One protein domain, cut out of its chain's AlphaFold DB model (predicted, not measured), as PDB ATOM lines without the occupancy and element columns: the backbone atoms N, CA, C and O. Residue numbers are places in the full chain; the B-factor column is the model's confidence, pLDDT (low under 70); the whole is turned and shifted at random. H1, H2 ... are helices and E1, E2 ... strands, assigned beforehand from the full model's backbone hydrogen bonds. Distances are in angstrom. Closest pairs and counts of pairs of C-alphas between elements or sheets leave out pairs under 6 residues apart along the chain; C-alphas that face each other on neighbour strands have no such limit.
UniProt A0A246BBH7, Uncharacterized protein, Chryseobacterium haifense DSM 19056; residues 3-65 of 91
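What this domain is: This is residues 3 to 65 of the 91 residues of an uncharacterized protein of Chryseobacterium haifense DSM 19056 (UniProt A0A246BBH7). The first and last elements, E1 and E2, pair as a two-stranded antiparallel ribbon, and two helices, H1 and H2, meet at a steep angle beyond the E2 edge of that ribbon, with few contacts between ribbon and helices. A long loop, residues 19 to 36, swings out from the end of H1 and folds back to the beginning of H2. The printed part has 63 residues, with two named strands and two named helices in the order E1, H1, H2, E2, and its class is mixed, helices and strands. It is only just compact, close to loose, with a radius of gyration of the C-alphas of 12.3 A and spans of 36 by 27 by 19 A.

Where its parts are: E1, residues 3 to 8, begins at C-alpha 3 (134.083, 94.417, 126.243) and is 15.7 A long. H1, residues 12 to 18, is 9.9 A long. H2, residues 37 to 49, begins at C-alpha 37 (131.576, 105.505, 104.953) and is 18.2 A long. E2, residues 58 to 64, ends at C-alpha 64 (140.007, 96.718, 125.007) and is 19.4 A long.

How they stand to each other: E1 and E2 are antiparallel neighbours, their directions 161 degrees apart; N 6 and O 60 are 2.9 A apart and N 8 and O 58 are 2.8 A apart, both within hydrogen-bond range. H1 and E2 are apart, but only just, at 8.4 A. H1 touches H2, which takes part with residues 37 to 41 alone; the closest C-alphas, those of Phe 15 and Pro 37, are 5.3 A apart. H1 and H2 run opposite ways at a steep tilt of 54 degrees. The closest C-alphas of H2 and E2, those of Gln 48 and Leu 58, are 7.7 A apart, the one pair within 8 A. E1 and H2 are apart. Every O i to N i+4 pair is within hydrogen-bond range in H1, and 8 of 9 are in H2.

The domain as a whole: The two C-alphas farthest apart, those of Gln 22 and Asn 53, are 37.1 A apart. The printed part has no cut. The link from E1 to H1 is tight, that from H1 to H2 is long with 18 residues, and that from H2 to E2 is short with 8. The mean pLDDT of the printed part is 86.3, and no printed residue is under 70.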
ATOM      1  N   ALA A   3     134.973  94.179 127.363       79.44
ATOM      2  CA  ALA A   3     134.083  94.417 126.243       79.44
ATOM      3  C   ALA A   3     132.929  95.293 126.731       79.44
ATOM      4  O   ALA A   3     132.249  94.940 127.694       79.44
ATOM      5  N   MET A   4     132.714  96.430 126.076       84.75
ATOM      6  CA  MET A   4     131.542  97.270 126.305       84.75
ATOM      7  C   MET A   4     130.696  97.258 125.043       84.75
ATOM      8  O   MET A   4     131.183  97.641 123.983       84.75
ATOM      9  N   ALA A   5     129.447  96.815 125.161       86.75
ATOM     10  CA  ALA A   5     128.507  96.732 124.052       86.75
ATOM     11  C   ALA A   5     127.292  97.626 124.312       86.75
ATOM     12  O   ALA A   5     126.766  97.664 125.424       86.75
ATOM     13  N   LYS A   6     126.830  98.333 123.279       86.88
ATOM     14  CA  LYS A   6     125.626  99.166 123.333       86.88
ATOM     15  C   LYS A   6     124.806  98.999 122.061       86.88
ATOM     16  O   LYS A   6     125.351  99.023 120.959       86.88
ATOM     17  N   SER A   7     123.488  98.873 122.215       88.00
ATOM     18  CA  SER A   7     122.549  98.927 121.093       88.00
ATOM     19  C   SER A   7     122.385 100.373 120.614       88.00
ATOM     20  O   SER A   7     122.127 101.261 121.433       88.00
ATOM     21  N   CYS A   8     122.487 100.610 119.312       84.69
ATOM     22  CA  CYS A   8     122.492 101.941 118.711       84.69
ATOM     23  C   CYS A   8     121.495 102.037 117.546       84.69
ATOM     24  O   CYS A   8     121.262 101.065 116.828       84.69
ATOM     25  N   ILE A   9     120.936 103.236 117.351       78.00
ATOM     26  CA  ILE A   9     120.061 103.578 116.214       78.00
ATOM     27  C   ILE A   9     120.899 104.042 115.010       78.00
ATOM     28  O   ILE A   9     120.595 103.713 113.869       78.00
ATOM     29  N   GLY A  10     121.963 104.813 115.264       73.56
ATOM     30  CA  GLY A  10     122.822 105.404 114.235       73.56
ATOM     31  C   GLY A  10     124.170 104.694 114.104       73.56
ATOM     32  O   GLY A  10     124.766 104.310 115.108       73.56
ATOM     33  N   GLY A  11     124.649 104.551 112.865       75.00
ATOM     34  CA  GLY A  11     125.942 103.926 112.549       75.00
ATOM     35  C   GLY A  11     126.869 104.770 111.671       75.00
ATOM     36  O   GLY A  11     128.061 104.499 111.623       75.00
ATOM     37  N   PHE A  12     126.370 105.813 111.002       82.31
ATOM     38  CA  PHE A  12     127.173 106.575 110.038       82.31
ATOM     39  C   PHE A  12     128.351 107.330 110.679       82.31
ATOM     40  O   PHE A  12     129.470 107.279 110.177       82.31
ATOM     41  N   SER A  13     128.134 107.982 111.825       83.19
ATOM     42  CA  SER A  13     129.216 108.640 112.573       83.19
ATOM     43  C   SER A  13     130.285 107.652 113.045       83.19
ATOM     44  O   SER A  13     131.465 107.990 113.050       83.19
ATOM     45  N   LEU A  14     129.885 106.421 113.387       79.56
ATOM     46  CA  LEU A  14     130.810 105.344 113.728       79.56
ATOM     47  C   LEU A  14     131.643 104.929 112.510       79.56
ATOM     48  O   LEU A  14     132.853 104.800 112.638       79.56
ATOM     49  N   PHE A  15     131.033 104.783 111.330       84.88
ATOM     50  CA  PHE A  15     131.778 104.479 110.104       84.88
ATOM     51  C   PHE A  15     132.816 105.555 109.776       84.88
ATOM     52  O   PHE A  15     133.963 105.212 109.510       84.88
ATOM     53  N   ASN A  16     132.467 106.840 109.897       86.88
ATOM     54  CA  ASN A  16     133.435 107.930 109.719       86.88
ATOM     55  C   ASN A  16     134.613 107.850 110.699       86.88
ATOM     56  O   ASN A  16     135.725 108.216 110.346       86.88
ATOM     57  N   TYR A  17     134.378 107.390 111.930       82.19
ATOM     58  CA  TYR A  17     135.445 107.214 112.912       82.19
ATOM     59  C   TYR A  17     136.335 106.003 112.598       82.19
ATOM     60  O   TYR A  17     137.548 106.090 112.742       82.19
ATOM     61  N   VAL A  18     135.745 104.880 112.177       78.81
ATOM     62  CA  VAL A  18     136.463 103.614 111.941       78.81
ATOM     63  C   VAL A  18     137.309 103.645 110.665       78.81
ATOM     64  O   VAL A  18     138.350 102.998 110.623       78.81
ATOM     65  N   ILE A  19     136.868 104.376 109.640       82.00
ATOM     66  CA  ILE A  19     137.548 104.485 108.335       82.00
ATOM     67  C   ILE A  19     138.647 105.564 108.351       82.00
ATOM     68  O   ILE A  19     139.412 105.696 107.404       82.00
ATOM     69  N   ASP A  20     138.743 106.348 109.425       87.44
ATOM     70  CA  ASP A  20     139.787 107.357 109.577       87.44
ATOM     71  C   ASP A  20     141.138 106.700 109.909       87.44
ATOM     72  O   ASP A  20     141.405 106.329 111.057       87.44
ATOM     73  N   ASP A  21     142.006 106.602 108.900       83.12
ATOM     74  CA  ASP A  21     143.349 106.018 109.009       83.12
ATOM     75  C   ASP A  21     144.262 106.759 110.006       83.12
ATOM     76  O   ASP A  21     145.256 106.199 110.470       83.12
ATOM     77  N   GLN A  22     143.945 108.008 110.380       86.75
ATOM     78  CA  GLN A  22     144.691 108.719 111.428       86.75
ATOM     79  C   GLN A  22     144.309 108.251 112.835       86.75
ATOM     80  O   GLN A  22     145.069 108.451 113.783       86.75
ATOM     81  N   LYS A  23     143.122 107.656 112.991       83.06
ATOM     82  CA  LYS A  23     142.570 107.242 114.288       83.06
ATOM     83  C   LYS A  23     142.682 105.747 114.535       83.06
ATOM     84  O   LYS A  23     142.670 105.327 115.692       83.06
ATOM     85  N   GLY A  24     142.778 104.941 113.487       82.44
ATOM     86  CA  GLY A  24     142.855 103.499 113.628       82.44
ATOM     87  C   GLY A  24     143.196 102.793 112.333       82.44
ATOM     88  O   GLY A  24     143.505 103.404 111.320       82.44
ATOM     89  N   ILE A  25     143.152 101.467 112.390       83.88
ATOM     90  CA  ILE A  25     143.327 100.615 111.221       83.88
ATOM     91  C   ILE A  25     142.173  99.629 111.143       83.88
ATOM     92  O   ILE A  25     141.775  99.025 112.144       83.88
ATOM     93  N   GLU A  26     141.682  99.392 109.934       86.62
ATOM     94  CA  GLU A  26     140.720  98.327 109.728       86.62
ATOM     95  C   GLU A  26     141.406  96.955 109.839       86.62
ATOM     96  O   GLU A  26     142.411  96.649 109.175       86.62
ATOM     97  N   ILE A  27     140.845  96.104 110.701       87.62
ATOM     98  CA  ILE A  27     141.327  94.739 110.929       87.62
ATOM     99  C   ILE A  27     140.391  93.675 110.344       87.62
ATOM    100  O   ILE A  27     140.874  92.618 109.942       87.62
ATOM    101  N   LEU A  28     139.080  93.914 110.262       86.88
ATOM    102  CA  LEU A  28     138.110  92.930 109.778       86.88
ATOM    103  C   LEU A  28     136.854  93.620 109.232       86.88
ATOM    104  O   LEU A  28     136.209  94.361 109.963       86.88
ATOM    105  N   ARG A  29     136.473  93.277 107.994       87.56
ATOM    106  CA  ARG A  29     135.284  93.820 107.317       87.56
ATOM    107  C   ARG A  29     134.055  92.906 107.341       87.56
ATOM    108  O   ARG A  29     132.932  93.365 107.187       87.56
ATOM    109  N   ASN A  30     134.269  91.599 107.516       87.75
ATOM    110  CA  ASN A  30     133.223  90.566 107.537       87.75
ATOM    111  C   ASN A  30     132.228  90.650 106.353       87.75
ATOM    112  O   ASN A  30     131.021  90.743 106.558       87.75
ATOM    113  N   ASN A  31     132.748  90.602 105.121       88.12
ATOM    114  CA  ASN A  31     131.983  90.645 103.861       88.12
ATOM    115  C   ASN A  31     131.153  91.922 103.627       88.12
ATOM    116  O   ASN A  31     130.311  91.930 102.736       88.12
ATOM    117  N   LEU A  32     131.383  92.996 104.388       89.69
ATOM    118  CA  LEU A  32     130.761  94.288 104.113       89.69
ATOM    119  C   LEU A  32     131.358  94.906 102.833       89.69
ATOM    120  O   LEU A  32     132.578  94.909 102.662       89.69
ATOM    121  N   CYS A  33     130.512  95.410 101.936       90.62
ATOM    122  CA  CYS A  33     130.914  96.025 100.668       90.62
ATOM    123  C   CYS A  33     130.848  97.562 100.739       90.62
ATOM    124  O   CYS A  33     130.038  98.105 101.489       90.62
ATOM    125  N   GLY A  34     131.688  98.246  99.957       90.56
ATOM    126  CA  GLY A  34     131.767  99.711  99.881       90.56
ATOM    127  C   GLY A  34     133.163 100.252 100.187       90.56
ATOM    128  O   GLY A  34     133.947  99.612 100.884       90.56
ATOM    129  N   GLU A  35     133.489 101.434  99.683       89.25
ATOM    130  CA  GLU A  35     134.782 102.098  99.903       89.25
ATOM    131  C   GLU A  35     134.626 103.337 100.781       89.25
ATOM    132  O   GLU A  35     135.487 103.648 101.604       89.25
ATOM    133  N   THR A  36     133.485 104.009 100.663       91.00
ATOM    134  CA  THR A  36     133.167 105.200 101.444       91.00
ATOM    135  C   THR A  36     132.343 104.859 102.696       91.00
ATOM    136  O   THR A  36     131.577 103.888 102.706       91.00
ATOM    137  N   PRO A  37     132.411 105.683 103.761       89.31
ATOM    138  CA  PRO A  37     131.576 105.505 104.953       89.31
ATOM    139  C   PRO A  37     130.075 105.421 104.652       89.31
ATOM    140  O   PRO A  37     129.332 104.733 105.355       89.31
ATOM    141  N   ILE A  38     129.617 106.126 103.610       90.81
ATOM    142  CA  ILE A  38     128.208 106.140 103.219       90.81
ATOM    143  C   ILE A  38     127.799 104.832 102.537       90.81
ATOM    144  O   ILE A  38     126.745 104.302 102.881       90.81
ATOM    145  N   GLU A  39     128.633 104.274 101.658       92.25
ATOM    146  CA  GLU A  39     128.379 102.981 101.006       92.25
ATOM    147  C   GLU A  39     128.335 101.848 102.035       92.25
ATOM    148  O   GLU A  39     127.374 101.082 102.076       92.25
ATOM    149  N   LEU A  40     129.310 101.809 102.948       90.75
ATOM    150  CA  LEU A  40     129.369 100.809 104.019       90.75
ATOM    151  C   LEU A  40     128.134 100.880 104.933       90.75
ATOM    152  O   LEU A  40     127.563  99.856 105.320       90.75
ATOM    153  N   PHE A  41     127.678 102.094 105.260       90.00
ATOM    154  CA  PHE A  41     126.457 102.277 106.039       90.00
ATOM    155  C   PHE A  41     125.197 101.866 105.264       90.00
ATOM    156  O   PHE A  41     124.284 101.292 105.861       90.00
ATOM    157  N   GLN A  42     125.126 102.143 103.960       91.19
ATOM    158  CA  GLN A  42     124.000 101.747 103.112       91.19
ATOM    159  C   GLN A  42     123.883 100.225 103.005       91.19
ATOM    160  O   GLN A  42     122.785  99.702 103.195       91.19
ATOM    161  N   GLU A  43     124.999  99.519 102.822       91.00
ATOM    162  CA  GLU A  43     125.033  98.054 102.801       91.00
ATOM    163  C   GLU A  43     124.522  97.471 104.132       91.00
ATOM    164  O   GLU A  43     123.604  96.648 104.170       91.00
ATOM    165  N   MET A  44     125.001  97.996 105.267       89.25
ATOM    166  CA  MET A  44     124.474  97.625 106.588       89.25
ATOM    167  C   MET A  44     122.988  97.961 106.754       89.25
ATOM    168  O   MET A  44     122.277  97.283 107.502       89.25
ATOM    169  N   LYS A  45     122.500  99.039 106.133       89.94
ATOM    170  CA  LYS A  45     121.102  99.478 106.244       89.94
ATOM    171  C   LYS A  45     120.150  98.504 105.556       89.94
ATOM    172  O   LYS A  45     119.041  98.316 106.053       89.94
ATOM    173  N   ILE A  46     120.585  97.846 104.479       90.56
ATOM    174  CA  ILE A  46     119.816  96.775 103.827       90.56
ATOM    175  C   ILE A  46     119.506  95.673 104.847       90.56
ATOM    176  O   ILE A  46     118.339  95.342 105.048       90.56
ATOM    177  N   LEU A  47     120.520  95.194 105.579       88.44
ATOM    178  CA  LEU A  47     120.353  94.171 106.620       88.44
ATOM    179  C   LEU A  47     119.476  94.647 107.784       88.44
ATOM    180  O   LEU A  47     118.601  93.918 108.246       88.44
ATOM    181  N   GLN A  48     119.664  95.886 108.241       88.94
ATOM    182  CA  GLN A  48     118.829  96.474 109.292       88.94
ATOM    183  C   GLN A  48     117.348  96.529 108.879       88.94
ATOM    184  O   GLN A  48     116.449  96.279 109.682       88.94
ATOM    185  N   ASN A  49     117.056  96.825 107.615       90.56
ATOM    186  CA  ASN A  49     115.683  96.894 107.120       90.56
ATOM    187  C   ASN A  49     114.992  95.524 107.024       90.56
ATOM    188  O   ASN A  49     113.769  95.488 106.912       90.56
ATOM    189  N   LEU A  50     115.723  94.411 107.139       91.06
ATOM    190  CA  LEU A  50     115.113  93.079 107.203       91.06
ATOM    191  C   LEU A  50     114.356  92.842 108.517       91.06
ATOM    192  O   LEU A  50     113.404  92.069 108.545       91.06
ATOM    193  N   ASN A  51     114.739  93.521 109.604       88.56
ATOM    194  CA  ASN A  51     114.044  93.435 110.884       88.56
ATOM    195  C   ASN A  51     113.307  94.745 111.184       88.56
ATOM    196  O   ASN A  51     113.930  95.729 111.572       88.56
ATOM    197  N   GLN A  52     111.983  94.762 111.034       88.19
ATOM    198  CA  GLN A  52     111.157  95.945 111.311       88.19
ATOM    199  C   GLN A  52     110.700  96.056 112.775       88.19
ATOM    200  O   GLN A  52     110.207  97.102 113.180       88.19
ATOM    201  N   ASN A  53     110.915  95.018 113.587       90.31
ATOM    202  CA  ASN A  53     110.439  94.966 114.972       90.31
ATOM    203  C   ASN A  53     111.393  95.644 115.971       90.31
ATOM    204  O   ASN A  53     111.012  95.894 117.111       90.31
ATOM    205  N   ALA A  54     112.639  95.914 115.572       86.12
ATOM    206  CA  ALA A  54     113.665  96.492 116.437       86.12
ATOM    207  C   ALA A  54     113.986  97.943 116.054       86.12
ATOM    208  O   ALA A  54     114.214  98.247 114.888       86.12
ATOM    209  N   THR A  55     114.082  98.831 117.041       84.38
ATOM    210  CA  THR A  55     114.475 100.239 116.841       84.38
ATOM    211  C   THR A  55     115.996 100.417 116.855       84.38
ATOM    212  O   THR A  55     116.544 101.160 116.044       84.38
ATOM    213  N   ASN A  56     116.698  99.687 117.731       87.94
ATOM    214  CA  ASN A  56     118.159  99.715 117.849       87.94
ATOM    215  C   ASN A  56     118.758  98.509 117.123       87.94
ATOM    216  O   ASN A  56     118.946  97.447 117.714       87.94
ATOM    217  N   LYS A  57     119.016  98.661 115.825       88.25
ATOM    218  CA  LYS A  57     119.368  97.541 114.937       88.25
ATOM    219  C   LYS A  57     120.872  97.302 114.802       88.25
ATOM    220  O   LYS A  57     121.288  96.371 114.119       88.25
ATOM    221  N   LEU A  58     121.684  98.142 115.440       87.75
ATOM    222  CA  LEU A  58     123.138  98.044 115.448       87.75
ATOM    223  C   LEU A  58     123.645  97.792 116.862       87.75
ATOM    224  O   LEU A  58     123.083  98.295 117.834       87.75
ATOM    225  N   ILE A  59     124.753  97.064 116.963       87.25
ATOM    226  CA  ILE A  59     125.503  96.902 118.207       87.25
ATOM    227  C   ILE A  59     126.872  97.536 117.994       87.25
ATOM    228  O   ILE A  59     127.639  97.097 117.139       87.25
ATOM    229  N   SER A  60     127.173  98.574 118.769       86.31
ATOM    230  CA  SER A  60     128.523  99.121 118.872       86.31
ATOM    231  C   SER A  60     129.250  98.410 120.003       86.31
ATOM    232  O   SER A  60     128.703  98.301 121.104       86.31
ATOM    233  N   MET A  61     130.457  97.913 119.739       85.38
ATOM    234  CA  MET A  61     131.277  97.233 120.737       85.38
ATOM    235  C   MET A  61     132.695  97.784 120.757       85.38
ATOM    236  O   MET A  61     133.319  97.938 119.710       85.38
ATOM    237  N   VAL A  62     133.215  98.013 121.960       84.94
ATOM    238  CA  VAL A  62     134.622  98.345 122.201       84.94
ATOM    239  C   VAL A  62     135.279  97.153 122.879       84.94
ATOM    240  O   VAL A  62     134.821  96.716 123.936       84.94
ATOM    241  N   LEU A  63     136.339  96.628 122.262       84.06
ATOM    242  CA  LEU A  63     137.143  95.526 122.786       84.06
ATOM    243  C   LEU A  63     138.515  96.061 123.184       84.06
ATOM    244  O   LEU A  63     139.346  96.336 122.321       84.06
ATOM    245  N   SER A  64     138.751  96.180 124.488       82.62
ATOM    246  CA  SER A  64     140.007  96.718 125.007       82.62
ATOM    247  C   SER A  64     140.831  95.608 125.667       82.62
ATOM    248  O   SER A  64     140.404  95.047 126.693       82.62
ATOM    249  N   PRO A  65     142.006  95.250 125.109       81.50
ATOM    250  CA  PRO A  65     142.981  94.453 125.843       81.50
ATOM    251  C   PRO A  65     143.486  95.242 127.060       81.50
ATOM    252  O   PRO A  65     143.250  96.443 127.191       81.50
TER     253      PRO A  65